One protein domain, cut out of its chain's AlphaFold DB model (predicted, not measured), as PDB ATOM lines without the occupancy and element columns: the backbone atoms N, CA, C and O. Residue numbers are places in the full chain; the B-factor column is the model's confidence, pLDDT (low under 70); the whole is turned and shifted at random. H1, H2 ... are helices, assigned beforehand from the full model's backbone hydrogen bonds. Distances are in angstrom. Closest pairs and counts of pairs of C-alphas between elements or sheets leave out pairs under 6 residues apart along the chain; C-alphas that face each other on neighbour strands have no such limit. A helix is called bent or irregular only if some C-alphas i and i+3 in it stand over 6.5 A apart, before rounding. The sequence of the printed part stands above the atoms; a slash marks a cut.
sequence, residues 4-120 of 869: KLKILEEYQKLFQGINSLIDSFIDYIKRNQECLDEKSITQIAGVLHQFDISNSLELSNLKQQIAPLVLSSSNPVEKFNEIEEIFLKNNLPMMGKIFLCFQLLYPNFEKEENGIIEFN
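What this domain is: This is residues 4 to 120 of the 869 residues of an uncharacterized protein of Clostridium sp. CAG:914 (UniProt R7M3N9). Six helices form an up-and-down bundle, each running against the one before, in two rows: H1, H3 and H5 run one way, H2, H4 and H6 the other. A tail without named elements, residues 106 to 120, follows H6. The printed part has 117 residues, is all helix, and is compact (radius of gyration of the C-alphas 14.7 A) but flat, 43 by 37 by 19 A.

How they stand to each other: Start at H1, residues 4 to 17; its residues 11 to 15 alone only just touch H2, residues 22 to 31, with 3 pairs of C-alphas within 8 A, Leu 14 and Ile 22 closest at 6.7 A. The hub, H3, residues 38 to 53, touches four helices, among them H4, residues 57 to 71: closest C-alphas Phe 51 and Lys 63, 6.4 A. H5, residues 76 to 88, touches H6, residues 94 to 105, opposite ways at a shallow tilt of 18 degrees: closest C-alphas Ile 83 and Cys 101, 6.0 A. Every O i to N i+4 pair is within hydrogen-bond range in H1, H2, H5 and H6; H3 has 11 of 12, H4 7 of 11.

Where its parts are: Find C-alpha 4 at (316.875, 235.757, 243.086), where H1 begins; H3 is 22.6 A long. H4 is irregular: C-alphas 61 and 64 are 7.7 A apart. H6 ends at C-alpha 105, (299.419, 218.285, 226.917).

The domain as a whole: The printed part has no cut and no long link. Residues 16 to 19 and 113 to 114 have pLDDT under 70.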
ATOM      1  N   LYS A   4     315.912 235.339 244.117       84.25
ATOM      2  CA  LYS A   4     316.875 235.757 243.086       84.25
ATOM      3  C   LYS A   4     318.175 234.949 243.111       84.25
ATOM      4  O   LYS A   4     318.706 234.639 242.053       84.25
ATOM      5  N   LEU A   5     318.677 234.604 244.298       86.50
ATOM      6  CA  LEU A   5     319.874 233.774 244.447       86.50
ATOM      7  C   LEU A   5     319.607 232.347 243.967       86.50
ATOM      8  O   LEU A   5     320.455 231.790 243.284       86.50
ATOM      9  N   LYS A   6     318.417 231.794 244.245       89.88
ATOM     10  CA  LYS A   6     318.050 230.459 243.756       89.88
ATOM     11  C   LYS A   6     317.897 230.416 242.234       89.88
ATOM     12  O   LYS A   6     318.399 229.496 241.602       89.88
ATOM     13  N   ILE A   7     317.274 231.440 241.640       88.88
ATOM     14  CA  ILE A   7     317.222 231.601 240.177       88.88
ATOM     15  C   ILE A   7     318.638 231.653 239.597       88.88
ATOM     16  O   ILE A   7     318.907 230.964 238.623       88.88
ATOM     17  N   LEU A   8     319.542 232.438 240.193       88.25
ATOM     18  CA  LEU A   8     320.927 232.550 239.729       88.25
ATOM     19  C   LEU A   8     321.687 231.219 239.851       88.25
ATOM     20  O   LEU A   8     322.415 230.857 238.936       88.25
ATOM     21  N   GLU A   9     321.505 230.498 240.959       88.94
ATOM     22  CA  GLU A   9     322.123 229.190 241.203       88.94
ATOM     23  C   GLU A   9     321.705 228.173 240.134       88.94
ATOM     24  O   GLU A   9     322.558 227.562 239.494       88.94
ATOM     25  N   GLU A  10     320.398 228.014 239.903       88.62
ATOM     26  CA  GLU A  10     319.894 227.074 238.898       88.62
ATOM     27  C   GLU A  10     320.220 227.536 237.474       88.62
ATOM     28  O   GLU A  10     320.629 226.727 236.647       88.62
ATOM     29  N   TYR A  11     320.159 228.842 237.199       87.12
ATOM     30  CA  TYR A  11     320.610 229.402 235.927       87.12
ATOM     31  C   TYR A  11     322.078 229.070 235.651       87.12
ATOM     32  O   TYR A  11     322.409 228.694 234.537       87.12
ATOM     33  N   GLN A  12     322.971 229.181 236.640       83.25
ATOM     34  CA  GLN A  12     324.387 228.852 236.458       83.25
ATOM     35  C   GLN A  12     324.600 227.365 236.166       83.25
ATOM     36  O   GLN A  12     325.397 227.040 235.285       83.25
ATOM     37  N   LYS A  13     323.867 226.472 236.843       79.19
ATOM     38  CA  LYS A  13     323.901 225.027 236.558       79.19
ATOM     39  C   LYS A  13     323.424 224.730 235.136       79.19
ATOM     40  O   LYS A  13     324.106 224.032 234.390       79.19
ATOM     41  N   LEU A  14     322.297 225.322 234.738       78.56
ATOM     42  CA  LEU A  14     321.762 225.211 233.380       78.56
ATOM     43  C   LEU A  14     322.704 225.843 232.350       78.56
ATOM     44  O   LEU A  14     322.884 225.293 231.282       78.56
ATOM     45  N   PHE A  15     323.374 226.952 232.651       75.56
ATOM     46  CA  PHE A  15     324.322 227.584 231.730       75.56
ATOM     47  C   PHE A  15     325.571 226.731 231.492       75.56
ATOM     48  O   PHE A  15     326.111 226.708 230.387       75.56
ATOM     49  N   GLN A  16     326.022 226.006 232.514       66.12
ATOM     50  CA  GLN A  16     327.179 225.120 232.413       66.12
ATOM     51  C   GLN A  16     326.859 223.782 231.718       66.12
ATOM     52  O   GLN A  16     327.776 223.194 231.146       66.12
ATOM     53  N   GLY A  17     325.596 223.322 231.728       55.34
ATOM     54  CA  GLY A  17     325.183 222.026 231.155       55.34
ATOM     55  C   GLY A  17     324.191 222.061 229.976       55.34
ATOM     56  O   GLY A  17     324.248 221.191 229.117       55.34
ATOM     57  N   ILE A  18     323.317 223.069 229.899       57.69
ATOM     58  CA  ILE A  18     322.114 223.160 229.041       57.69
ATOM     59  C   ILE A  18     322.068 224.490 228.285       57.69
ATOM     60  O   ILE A  18     321.219 225.345 228.522       57.69
ATOM     61  N   ASN A  19     322.957 224.697 227.317       65.44
ATOM     62  CA  ASN A  19     322.961 225.975 226.593       65.44
ATOM     63  C   ASN A  19     321.690 226.193 225.730       65.44
ATOM     64  O   ASN A  19     321.363 227.320 225.381       65.44
ATOM     65  N   SER A  20     320.950 225.133 225.374       71.06
ATOM     66  CA  SER A  20     319.871 225.205 224.369       71.06
ATOM     67  C   SER A  20     318.454 225.481 224.888       71.06
ATOM     68  O   SER A  20     317.592 225.763 224.061       71.06
ATOM     69  N   LEU A  21     318.185 225.356 226.197       82.19
ATOM     70  CA  LEU A  21     316.844 225.558 226.796       82.19
ATOM     71  C   LEU A  21     316.806 226.673 227.857       82.19
ATOM     72  O   LEU A  21     315.804 226.856 228.551       82.19
ATOM     73  N   ILE A  22     317.890 227.439 227.982       85.00
ATOM     74  CA  ILE A  22     317.978 228.560 228.927       85.00
ATOM     75  C   ILE A  22     316.915 229.616 228.647       85.00
ATOM     76  O   ILE A  22     316.335 230.147 229.590       85.00
ATOM     77  N   ASP A  23     316.610 229.881 227.379       84.38
ATOM     78  CA  ASP A  23     315.579 230.852 227.016       84.38
ATOM     79  C   ASP A  23     314.202 230.420 227.542       84.38
ATOM     80  O   ASP A  23     313.499 231.222 228.155       84.38
ATOM     81  N   SER A  24     313.866 229.128 227.446       86.81
ATOM     82  CA  SER A  24     312.633 228.575 228.022       86.81
ATOM     83  C   SER A  24     312.585 228.731 229.545       86.81
ATOM     84  O   SER A  24     311.532 229.054 230.097       86.81
ATOM     85  N   PHE A  25     313.720 228.551 230.234       89.69
ATOM     86  CA  PHE A  25     313.818 228.815 231.672       89.69
ATOM     87  C   PHE A  25     313.565 230.293 231.983       89.69
ATOM     88  O   PHE A  25     312.721 230.615 232.819       89.69
ATOM     89  N   ILE A  26     314.264 231.200 231.295       89.00
ATOM     90  CA  ILE A  26     314.135 232.649 231.489       89.00
ATOM     91  C   ILE A  26     312.687 233.095 231.265       89.00
ATOM     92  O   ILE A  26     312.141 233.838 232.085       89.00
ATOM     93  N   ASP A  27     312.062 232.651 230.180       87.25
ATOM     94  CA  ASP A  27     310.708 233.060 229.823       87.25
ATOM     95  C   ASP A  27     309.673 232.536 230.814       87.25
ATOM     96  O   ASP A  27     308.794 233.293 231.238       87.25
ATOM     97  N   TYR A  28     309.825 231.295 231.282       87.81
ATOM     98  CA  TYR A  28     308.981 230.756 232.343       87.81
ATOM     99  C   TYR A  28     309.101 231.569 233.642       87.81
ATOM    100  O   TYR A  28     308.086 231.916 234.256       87.81
ATOM    101  N   ILE A  29     310.329 231.927 234.047       89.75
ATOM    102  CA  ILE A  29     310.571 232.751 235.240       89.75
ATOM    103  C   ILE A  29     309.933 234.138 235.100       89.75
ATOM    104  O   ILE A  29     309.327 234.618 236.060       89.75
ATOM    105  N   LYS A  30     310.037 234.776 233.925       87.69
ATOM    106  CA  LYS A  30     309.426 236.090 233.657       87.69
ATOM    107  C   LYS A  30     307.902 236.044 233.764       87.69
ATOM    108  O   LYS A  30     307.328 236.901 234.430       87.69
ATOM    109  N   ARG A  31     307.253 235.048 233.147       83.38
ATOM    110  CA  ARG A  31     305.781 234.926 233.136       83.38
ATOM    111  C   ARG A  31     305.199 234.629 234.518       83.38
ATOM    112  O   ARG A  31     304.112 235.093 234.830       83.38
ATOM    113  N   ASN A  32     305.935 233.906 235.361       84.50
ATOM    114  CA  ASN A  32     305.443 233.425 236.657       84.50
ATOM    115  C   ASN A  32     306.093 234.136 237.858       84.50
ATOM    116  O   ASN A  32     306.037 233.644 238.988       84.50
ATOM    117  N   GLN A  33     306.737 235.291 237.645       78.94
ATOM    118  CA  GLN A  33     307.591 235.932 238.649       78.94
ATOM    119  C   GLN A  33     306.890 236.162 239.995       78.94
ATOM    120  O   GLN A  33     307.551 236.079 241.029       78.94
ATOM    121  N   GLU A  34     305.583 236.410 240.027       79.25
ATOM    122  CA  GLU A  34     304.846 236.662 241.271       79.25
ATOM    123  C   GLU A  34     304.494 235.378 242.041       79.25
ATOM    124  O   GLU A  34     304.503 235.383 243.270       79.25
ATOM    125  N   CYS A  35     304.298 234.256 241.343       76.19
ATOM    126  CA  CYS A  35     303.794 233.003 241.921       76.19
ATOM    127  C   CYS A  35     304.883 231.954 242.215       76.19
ATOM    128  O   CYS A  35     304.603 230.945 242.855       76.19
ATOM    129  N   LEU A  36     306.127 232.169 241.770       84.06
ATOM    130  CA  LEU A  36     307.207 231.185 241.933       84.06
ATOM    131  C   LEU A  36     307.788 231.115 243.354       84.06
ATOM    132  O   LEU A  36     308.165 232.141 243.928       84.06
ATOM    133  N   ASP A  37     307.998 229.902 243.858       87.50
ATOM    134  CA  ASP A  37     308.789 229.610 245.057       87.50
ATOM    135  C   ASP A  37     310.111 228.882 244.716       87.50
ATOM    136  O   ASP A  37     310.361 228.496 243.571       87.50
ATOM    137  N   GLU A  38     311.004 228.717 245.703       87.44
ATOM    138  CA  GLU A  38     312.313 228.060 245.502       87.44
ATOM    139  C   GLU A  38     312.172 226.606 245.003       87.44
ATOM    140  O   GLU A  38     312.997 226.133 244.213       87.44
ATOM    141  N   LYS A  39     311.112 225.904 245.432       87.00
ATOM    142  CA  LYS A  39     310.836 224.518 245.039       87.00
ATOM    143  C   LYS A  39     310.464 224.434 243.560       87.00
ATOM    144  O   LYS A  39     311.050 223.631 242.841       87.00
ATOM    145  N   SER A  40     309.561 225.296 243.105       85.38
ATOM    146  CA  SER A  40     309.111 225.376 241.715       85.38
ATOM    147  C   SER A  40     310.265 225.733 240.782       85.38
ATOM    148  O   SER A  40     310.414 225.120 239.731       85.38
ATOM    149  N   ILE A  41     311.144 226.659 241.189       89.38
ATOM    150  CA  ILE A  41     312.352 227.009 240.421       89.38
ATOM    151  C   ILE A  41     313.256 225.781 240.237       89.38
ATOM    152  O   ILE A  41     313.681 225.490 239.120       89.38
ATOM    153  N   THR A  42     313.515 225.043 241.321       89.94
ATOM    154  CA  THR A  42     314.358 223.835 241.287       89.94
ATOM    155  C   THR A  42     313.719 222.729 240.446       89.94
ATOM    156  O   THR A  42     314.404 222.059 239.681       89.94
ATOM    157  N   GLN A  43     312.400 222.551 240.555       89.12
ATOM    158  CA  GLN A  43     311.651 221.548 239.801       89.12
ATOM    159  C   GLN A  43     311.713 221.811 238.292       89.12
ATOM    160  O   GLN A  43     311.995 220.896 237.526       89.12
ATOM    161  N   ILE A  44     311.497 223.057 237.871       89.56
ATOM    162  CA  ILE A  44     311.512 223.447 236.457       89.56
ATOM    163  C   ILE A  44     312.918 223.328 235.868       89.56
ATOM    164  O   ILE A  44     313.078 222.772 234.784       89.56
ATOM    165  N   ALA A  45     313.947 223.771 236.598       89.19
ATOM    166  CA  ALA A  45     315.335 223.542 236.200       89.19
ATOM    167  C   ALA A  45     315.647 222.038 236.072       89.19
ATOM    168  O   ALA A  45     316.288 221.619 235.110       89.19
ATOM    169  N   GLY A  46     315.126 221.220 236.993       89.06
ATOM    170  CA  GLY A  46     315.222 219.761 236.944       89.06
ATOM    171  C   GLY A  46     314.592 219.154 235.686       89.06
ATOM    172  O   GLY A  46     315.242 218.348 235.032       89.06
ATOM    173  N   VAL A  47     313.384 219.577 235.301       91.50
ATOM    174  CA  VAL A  47     312.715 219.104 234.070       91.50
ATOM    175  C   VAL A  47     313.536 219.443 232.826       91.50
ATOM    176  O   VAL A  47     313.760 218.584 231.978       91.50
ATOM    177  N   LEU A  48     314.039 220.677 232.725       90.31
ATOM    178  CA  LEU A  48     314.890 221.081 231.602       90.31
ATOM    179  C   LEU A  48     316.183 220.257 231.540       90.31
ATOM    180  O   LEU A  48     316.612 219.876 230.454       90.31
ATOM    181  N   HIS A  49     316.756 219.919 232.697       85.44
ATOM    182  CA  HIS A  49     317.871 218.980 232.790       85.44
ATOM    183  C   HIS A  49     317.525 217.581 232.298       85.44
ATOM    184  O   HIS A  49     318.327 216.984 231.581       85.44
ATOM    185  N   GLN A  50     316.333 217.074 232.606       87.31
ATOM    186  CA  GLN A  50     315.903 215.766 232.123       87.31
ATOM    187  C   GLN A  50     315.782 215.699 230.592       87.31
ATOM    188  O   GLN A  50     316.203 214.701 230.010       87.31
ATOM    189  N   PHE A  51     315.321 216.762 229.921       87.00
ATOM    190  CA  PHE A  51     315.311 216.818 228.448       87.00
ATOM    191  C   PHE A  51     316.700 216.615 227.830       87.00
ATOM    192  O   PHE A  51     316.825 215.937 226.809       87.00
ATOM    193  N   ASP A  52     317.742 217.184 228.434       79.50
ATOM    194  CA  ASP A  52     319.107 217.088 227.910       79.50
ATOM    195  C   ASP A  52     319.751 215.732 228.193       79.50
ATOM    196  O   ASP A  52     320.469 215.196 227.345       79.50
ATOM    197  N   ILE A  53     319.451 215.134 229.348       81.31
ATOM    198  CA  ILE A  53     319.957 213.799 229.676       81.31
ATOM    199  C   ILE A  53     319.098 212.659 229.115       81.31
ATOM    200  O   ILE A  53     319.453 211.493 229.309       81.31
ATOM    201  N   SER A  54     317.998 212.966 228.423       85.00
ATOM    202  CA  SER A  54     317.144 211.948 227.822       85.00
ATOM    203  C   SER A  54     317.918 211.118 226.803       85.00
ATOM    204  O   SER A  54     318.669 211.629 225.967       85.00
ATOM    205  N   ASN A  55     317.710 209.807 226.838       82.75
ATOM    206  CA  ASN A  55     318.339 208.911 225.878       82.75
ATOM    207  C   ASN A  55     317.593 208.850 224.535       82.75
ATOM    208  O   ASN A  55     318.110 208.248 223.595       82.75
ATOM    209  N   SER A  56     316.432 209.493 224.404       87.00
ATOM    210  CA  SER A  56     315.716 209.568 223.130       87.00
ATOM    211  C   SER A  56     316.332 210.617 222.200       87.00
ATOM    212  O   SER A  56     316.301 211.817 222.486       87.00
ATOM    213  N   LEU A  57     316.854 210.181 221.049       86.00
ATOM    214  CA  LEU A  57     317.356 211.097 220.015       86.00
ATOM    215  C   LEU A  57     316.235 211.987 219.460       86.00
ATOM    216  O   LEU A  57     316.429 213.174 219.207       86.00
ATOM    217  N   GLU A  58     315.057 211.403 219.264       88.00
ATOM    218  CA  GLU A  58     313.892 212.092 218.715       88.00
ATOM    219  C   GLU A  58     313.379 213.183 219.657       88.00
ATOM    220  O   GLU A  58     313.131 214.302 219.212       88.00
ATOM    221  N   LEU A  59     313.302 212.895 220.960       88.62
ATOM    222  CA  LEU A  59     312.926 213.881 221.973       88.62
ATOM    223  C   LEU A  59     313.986 214.977 222.087       88.62
ATOM    224  O   LEU A  59     313.647 216.155 222.163       88.62
ATOM    225  N   SER A  60     315.269 214.608 222.028       84.38
ATOM    226  CA  SER A  60     316.375 215.570 222.021       84.38
ATOM    227  C   SER A  60     316.278 216.551 220.845       84.38
ATOM    228  O   SER A  60     316.545 217.742 221.007       84.38
ATOM    229  N   ASN A  61     315.832 216.076 219.679       82.44
ATOM    230  CA  ASN A  61     315.606 216.907 218.494       82.44
ATOM    231  C   ASN A  61     314.364 217.805 218.598       82.44
ATOM    232  O   ASN A  61     314.318 218.824 217.916       82.44
ATOM    233  N   LEU A  62     313.395 217.452 219.450       85.44
ATOM    234  CA  LEU A  62     312.136 218.184 219.643       85.44
ATOM    235  C   LEU A  62     312.081 219.002 220.944       85.44
ATOM    236  O   LEU A  62     311.061 219.614 221.270       85.44
ATOM    237  N   LYS A  63     313.161 219.011 221.731       86.06
ATOM    238  CA  LYS A  63     313.156 219.588 223.081       86.06
ATOM    239  C   LYS A  63     312.820 221.079 223.102       86.06
ATOM    240  O   LYS A  63     312.188 221.534 224.048       86.06
ATOM    241  N   GLN A  64     313.194 221.830 222.063       82.81
ATOM    242  CA  GLN A  64     312.877 223.259 221.968       82.81
ATOM    243  C   GLN A  64     311.379 223.507 221.755       82.81
ATOM    244  O   GLN A  64     310.856 224.480 222.291       82.81
ATOM    245  N   GLN A  65     310.683 222.619 221.038       82.62
ATOM    246  CA  GLN A  65     309.235 222.702 220.844       82.62
ATOM    247  C   GLN A  65     308.466 222.183 222.070       82.62
ATOM    248  O   GLN A  65     307.485 222.789 222.490       82.62
ATOM    249  N   ILE A  66     308.906 221.068 222.664       88.75
ATOM    250  CA  ILE A  66     308.155 220.377 223.726       88.75
ATOM    251  C   ILE A  66     308.367 221.025 225.100       88.75
ATOM    252  O   ILE A  66     307.408 221.150 225.865       88.75
ATOM    253  N   ALA A  67     309.594 221.437 225.441       89.75
ATOM    254  CA  ALA A  67     309.899 221.905 226.792       89.75
ATOM    255  C   ALA A  67     309.013 223.087 227.234       89.75
ATOM    256  O   ALA A  67     308.426 222.979 228.312       89.75
ATOM    257  N   PRO A  68     308.807 224.157 226.436       86.38
ATOM    258  CA  PRO A  68     307.923 225.260 226.829       86.38
ATOM    259  C   PRO A  68     306.482 224.819 227.129       86.38
ATOM    260  O   PRO A  68     305.860 225.332 228.063       86.38
ATOM    261  N   LEU A  69     305.957 223.847 226.374       87.00
ATOM    262  CA  LEU A  69     304.608 223.307 226.568       87.00
ATOM    263  C   LEU A  69     304.516 222.505 227.870       87.00
ATOM    264  O   LEU A  69     303.578 222.683 228.643       87.00
ATOM    265  N   VAL A  70     305.528 221.681 228.152       91.25
ATOM    266  CA  VAL A  70     305.621 220.919 229.403       91.25
ATOM    267  C   VAL A  70     305.728 221.848 230.607       91.25
ATOM    268  O   VAL A  70     305.017 221.641 231.590       91.25
ATOM    269  N   LEU A  71     306.557 222.894 230.532       89.38
ATOM    270  CA  LEU A  71     306.689 223.870 231.618       89.38
ATOM    271  C   LEU A  71     305.371 224.595 231.912       89.38
ATOM    272  O   LEU A  71     305.109 224.931 233.061       89.38
ATOM    273  N   SER A  72     304.544 224.813 230.888       83.56
ATOM    274  CA  SER A  72     303.250 225.498 231.010       83.56
ATOM    275  C   SER A  72     302.116 224.589 231.507       83.56
ATOM    276  O   SER A  72     300.993 225.053 231.686       83.56
ATOM    277  N   SER A  73     302.382 223.296 231.716       86.50
ATOM    278  CA  SER A  73     301.391 222.328 232.194       86.50
ATOM    279  C   SER A  73     301.220 222.356 233.721       86.50
ATOM    280  O   SER A  73     302.055 222.879 234.456       86.50
ATOM    281  N   SER A  74     300.142 221.746 234.222       82.62
ATOM    282  CA  SER A  74     299.838 221.689 235.661       82.62
ATOM    283  C   SER A  74     300.832 220.852 236.480       82.62
ATOM    284  O   SER A  74     301.043 221.144 237.658       82.62
ATOM    285  N   ASN A  75     301.455 219.829 235.881       88.94
ATOM    286  CA  ASN A  75     302.494 219.011 236.511       88.94
ATOM    287  C   ASN A  75     303.648 218.721 235.530       88.94
ATOM    288  O   ASN A  75     303.697 217.643 234.933       88.94
ATOM    289  N   PRO A  76     304.606 219.656 235.379       91.00
ATOM    290  CA  PRO A  76     305.668 219.547 234.379       91.00
ATOM    291  C   PRO A  76     306.555 218.302 234.512       91.00
ATOM    292  O   PRO A  76     307.022 217.778 233.508       91.00
ATOM    293  N   VAL A  77     306.779 217.801 235.734       92.31
ATOM    294  CA  VAL A  77     307.624 216.611 235.961       92.31
ATOM    295  C   VAL A  77     306.924 215.346 235.489       92.31
ATOM    296  O   VAL A  77     307.512 214.545 234.772       92.31
ATOM    297  N   GLU A  78     305.664 215.166 235.882       94.31
ATOM    298  CA  GLU A  78     304.866 214.022 235.440       94.31
ATOM    299  C   GLU A  78     304.694 214.046 233.921       94.31
ATOM    300  O   GLU A  78     304.970 213.047 233.262       94.31
ATOM    301  N   LYS A  79     304.364 215.214 233.354       94.00
ATOM    302  CA  LYS A  79     304.205 215.383 231.906       94.00
ATOM    303  C   LYS A  79     305.484 215.104 231.132       94.00
ATOM    304  O   LYS A  79     305.421 214.462 230.087       94.00
ATOM    305  N   PHE A  80     306.636 215.543 231.637       95.06
ATOM    306  CA  PHE A  80     307.920 215.183 231.045       95.06
ATOM    307  C   PHE A  80     308.124 213.665 231.032       95.06
ATOM    308  O   PHE A  80     308.423 213.117 229.976       95.06
ATOM    309  N   ASN A  81     307.926 212.987 232.169       94.31
ATOM    310  CA  ASN A  81     308.155 211.543 232.273       94.31
ATOM    311  C   ASN A  81     307.237 210.748 231.325       94.31
ATOM    312  O   ASN A  81     307.711 209.851 230.633       94.31
ATOM    313  N   GLU A  82     305.946 211.102 231.247       95.25
ATOM    314  CA  GLU A  82     304.992 210.479 230.314       95.25
ATOM    315  C   GLU A  82     305.421 210.677 228.848       95.25
ATOM    316  O   GLU A  82     305.350 209.756 228.033       95.25
ATOM    317  N   ILE A  83     305.894 211.881 228.505       94.62
ATOM    318  CA  ILE A  83     306.380 212.195 227.160       94.62
ATOM    319  C   ILE A  83     307.667 211.432 226.850       94.62
ATOM    320  O   ILE A  83     307.778 210.844 225.777       94.62
ATOM    321  N   GLU A  84     308.635 211.409 227.763       93.12
ATOM    322  CA  GLU A  84     309.884 210.673 227.576       93.12
ATOM    323  C   GLU A  84     309.626 209.182 227.324       93.12
ATOM    324  O   GLU A  84     310.197 208.605 226.392       93.12
ATOM    325  N   GLU A  85     308.702 208.579 228.075       90.75
ATOM    326  CA  GLU A  85     308.317 207.177 227.912       90.75
ATOM    327  C   GLU A  85     307.774 206.877 226.502       90.75
ATOM    328  O   GLU A  85     308.149 205.863 225.901       90.75
ATOM    329  N   ILE A  86     306.957 207.772 225.925       91.69
ATOM    330  CA  ILE A  86     306.453 207.638 224.543       91.69
ATOM    331  C   ILE A  86     307.612 207.502 223.553       91.69
ATOM    332  O   ILE A  86     307.574 206.663 222.645       91.69
ATOM    333  N   PHE A  87     308.651 208.323 223.705       90.44
ATOM    334  CA  PHE A  87     309.766 208.286 222.773       90.44
ATOM    335  C   PHE A  87     310.663 207.065 222.983       90.44
ATOM    336  O   PHE A  87     311.017 206.435 221.985       90.44
ATOM    337  N   LEU A  88     310.960 206.700 224.235       85.56
ATOM    338  CA  LEU A  88     311.836 205.572 224.573       85.56
ATOM    339  C   LEU A  88     311.261 204.209 224.159       85.56
ATOM    340  O   LEU A  88     312.025 203.319 223.784       85.56
ATOM    341  N   LYS A  89     309.929 204.038 224.158       83.06
ATOM    342  CA  LYS A  89     309.279 202.779 223.739       83.06
ATOM    343  C   LYS A  89     309.568 202.383 222.287       83.06
ATOM    344  O   LYS A  89     309.494 201.200 221.957       83.06
ATOM    345  N   ASN A  90     309.868 203.352 221.414       82.06
ATOM    346  CA  ASN A  90     310.213 203.140 220.000       82.06
ATOM    347  C   ASN A  90     309.271 202.217 219.210       82.06
ATOM    348  O   ASN A  90     309.668 201.557 218.255       82.06
ATOM    349  N   ASN A  91     307.991 202.213 219.573       86.31
ATOM    350  CA  ASN A  91     306.969 201.336 219.011       86.31
ATOM    351  C   ASN A  91     305.972 202.064 218.091       86.31
ATOM    352  O   ASN A  91     305.023 201.432 217.628       86.31
ATOM    353  N   LEU A  92     306.176 203.360 217.837       91.31
ATOM    354  CA  LEU A  92     305.323 204.220 217.016       91.31
ATOM    355  C   LEU A  92     306.176 205.061 216.053       91.31
ATOM    356  O   LEU A  92     307.284 205.461 216.425       91.31
ATOM    357  N   PRO A  93     305.670 205.383 214.850       93.06
ATOM    358  CA  PRO A  93     306.295 206.384 213.993       93.06
ATOM    359  C   PRO A  93     306.119 207.791 214.590       93.06
ATOM    360  O   PRO A  93     305.235 208.022 215.420       93.06
ATOM    361  N   MET A  94     306.928 208.747 214.125       90.94
ATOM    362  CA  MET A  94     307.003 210.110 214.669       90.94
ATOM    363  C   MET A  94     305.632 210.786 214.798       90.94
ATOM    364  O   MET A  94     305.309 211.299 215.864       90.94
ATOM    365  N   MET A  95     304.792 210.722 213.758       93.94
ATOM    366  CA  MET A  95     303.443 211.313 213.778       93.94
ATOM    367  C   MET A  95     302.602 210.841 214.978       93.94
ATOM    368  O   MET A  95     301.857 211.623 215.561       93.94
ATOM    369  N   GLY A  96     302.757 209.575 215.383       94.75
ATOM    370  CA  GLY A  96     301.979 208.971 216.459       94.75
ATOM    371  C   GLY A  96     302.504 209.405 217.816       94.75
ATOM    372  O   GLY A  96     301.719 209.719 218.703       94.75
ATOM    373  N   LYS A  97     303.833 209.503 217.952       93.56
ATOM    374  CA  LYS A  97     304.478 210.048 219.153       93.56
ATOM    375  C   LYS A  97     304.048 211.498 219.391       93.56
ATOM    376  O   LYS A  97     303.592 211.822 220.482       93.56
ATOM    377  N   ILE A  98     304.108 212.335 218.352       93.25
ATOM    378  CA  ILE A  98     303.696 213.745 218.410       93.25
ATOM    379  C   ILE A  98     302.217 213.875 218.790       93.25
ATOM    380  O   ILE A  98     301.876 214.670 219.663       93.25
ATOM    381  N   PHE A  99     301.340 213.069 218.184       95.31
ATOM    382  CA  PHE A  99     299.921 213.063 218.533       95.31
ATOM    383  C   PHE A  99     299.679 212.700 220.005       95.31
ATOM    384  O   PHE A  99     298.902 213.370 220.680       95.31
ATOM    385  N   LEU A 100     300.370 211.686 220.535       94.81
ATOM    386  CA  LEU A 100     300.251 211.325 221.949       94.81
ATOM    387  C   LEU A 100     300.766 212.438 222.869       94.81
ATOM    388  O   LEU A 100     300.119 212.737 223.871       94.81
ATOM    389  N   CYS A 101     301.870 213.107 222.520       94.00
ATOM    390  CA  CYS A 101     302.322 214.294 223.251       94.00
ATOM    391  C   CYS A 101     301.245 215.386 223.262       94.00
ATOM    392  O   CYS A 101     300.949 215.936 224.320       94.00
ATOM    393  N   PHE A 102     300.615 215.659 222.114       92.88
ATOM    394  CA  PHE A 102     299.506 216.607 222.016       92.88
ATOM    395  C   PHE A 102     298.335 216.210 222.929       92.88
ATOM    396  O   PHE A 102     297.860 217.039 223.702       92.88
ATOM    397  N   GLN A 103     297.915 214.941 222.921       93.25
ATOM    398  CA  GLN A 103     296.854 214.455 223.812       93.25
ATOM    399  C   GLN A 103     297.216 214.584 225.298       93.25
ATOM    400  O   GLN A 103     296.353 214.908 226.109       93.25
ATOM    401  N   LEU A 104     298.476 214.346 225.673       93.00
ATOM    402  CA  LEU A 104     298.929 214.480 227.060       93.00
ATOM    403  C   LEU A 104     298.966 215.931 227.536       93.00
ATOM    404  O   LEU A 104     298.693 216.183 228.713       93.00
ATOM    405  N   LEU A 105     299.335 216.852 226.645       89.88
ATOM    406  CA  LEU A 105     299.419 218.285 226.917       89.88
ATOM    407  C   LEU A 105     298.036 218.951 226.892       89.88
ATOM    408  O   LEU A 105     297.792 219.861 227.681       89.88
ATOM    409  N   TYR A 106     297.121 218.460 226.051       89.44
ATOM    410  CA  TYR A 106     295.784 219.022 225.837       89.44
ATOM    411  C   TYR A 106     294.669 217.967 225.924       89.44
ATOM    412  O   TYR A 106     293.877 217.834 224.991       89.44
ATOM    413  N   PRO A 107     294.524 217.232 227.043       90.69
ATOM    414  CA  PRO A 107     293.641 216.060 227.136       90.69
ATOM    415  C   PRO A 107     292.148 216.352 226.928       90.69
ATOM    416  O   PRO A 107     291.378 215.433 226.639       90.69
ATOM    417  N   ASN A 108     291.742 217.616 227.069       89.88
ATOM    418  CA  ASN A 108     290.379 218.097 226.837       89.88
ATOM    419  C   ASN A 108     290.307 219.248 225.821       89.88
ATOM    420  O   ASN A 108     289.266 219.888 225.733       89.88
ATOM    421  N   PHE A 109     291.379 219.509 225.059       89.69
ATOM    422  CA  PHE A 109     291.505 220.732 224.251       89.69
ATOM    423  C   PHE A 109     291.275 222.003 225.089       89.69
ATOM    424  O   PHE A 109     290.597 222.935 224.675       89.69
ATOM    425  N   GLU A 110     291.826 222.040 226.301       80.81
ATOM    426  CA  GLU A 110     291.712 223.183 227.205       80.81
ATOM    427  C   GLU A 110     293.064 223.894 227.277       80.81
ATOM    428  O   GLU A 110     294.062 223.307 227.695       80.81
ATOM    429  N   LYS A 111     293.092 225.160 226.861       78.19
ATOM    430  CA  LYS A 111     294.186 226.095 227.132       78.19
ATOM    431  C   LYS A 111     293.624 227.509 227.136       78.19
ATOM    432  O   LYS A 111     292.938 227.911 226.197       78.19
ATOM    433  N   GLU A 112     293.901 228.233 228.212       73.44
ATOM    434  CA  GLU A 112     293.530 229.633 228.370       73.44
ATOM    435  C   GLU A 112     294.787 230.433 228.700       73.44
ATOM    436  O   GLU A 112     295.505 230.117 229.650       73.44
ATOM    437  N   GLU A 113     295.062 231.468 227.915       67.00
ATOM    438  CA  GLU A 113     296.162 232.393 228.170       67.00
ATOM    439  C   GLU A 113     295.604 233.817 228.151       67.00
ATOM    440  O   GLU A 113     294.992 234.248 227.176       67.00
ATOM    441  N   ASN A 114     295.769 234.547 229.259       67.75
ATOM    442  CA  ASN A 114     295.284 235.923 229.421       67.75
ATOM    443  C   ASN A 114     293.773 236.118 229.145       67.75
ATOM    444  O   ASN A 114     293.375 237.145 228.597       67.75
ATOM    445  N   GLY A 115     292.923 235.153 229.518       70.81
ATOM    446  CA  GLY A 115     291.472 235.233 229.293       70.81
ATOM    447  C   GLY A 115     291.016 234.807 227.893       70.81
ATOM    448  O   GLY A 115     289.834 234.935 227.573       70.81
ATOM    449  N   ILE A 116     291.933 234.332 227.043       71.44
ATOM    450  CA  ILE A 116     291.641 233.852 225.690       71.44
ATOM    451  C   ILE A 116     291.685 232.327 225.692       71.44
ATOM    452  O   ILE A 116     292.730 231.735 225.956       71.44
ATOM    453  N   ILE A 117     290.551 231.703 225.369       80.44
ATOM    454  CA  ILE A 117     290.450 230.258 225.132       80.44
ATOM    455  C   ILE A 117     291.076 229.965 223.769       80.44
ATOM    456  O   ILE A 117     290.588 230.468 222.757       80.44
ATOM    457  N   GLU A 118     292.131 229.153 223.744       82.69
ATOM    458  CA  GLU A 118     292.827 228.781 222.510       82.69
ATOM    459  C   GLU A 118     291.903 227.941 221.617       82.69
ATOM    460  O   GLU A 118     291.477 228.399 220.558       82.69
ATOM    461  N   PHE A 119     291.485 226.754 222.071       89.75
ATOM    462  CA  PHE A 119     290.609 225.863 221.300       89.75
ATOM    463  C   PHE A 119     289.120 226.197 221.505       89.75
ATOM    464  O   PHE A 119     288.424 225.586 222.316       89.75
ATOM    465  N   ASN A 120     288.607 227.183 220.766       88.56
ATOM    466  CA  ASN A 120     287.192 227.567 220.826       88.56
ATOM    467  C   ASN A 120     286.335 226.782 219.809       88.56
ATOM    468  O   ASN A 120     286.355 227.088 218.618       88.56
TER     469      ASN A 120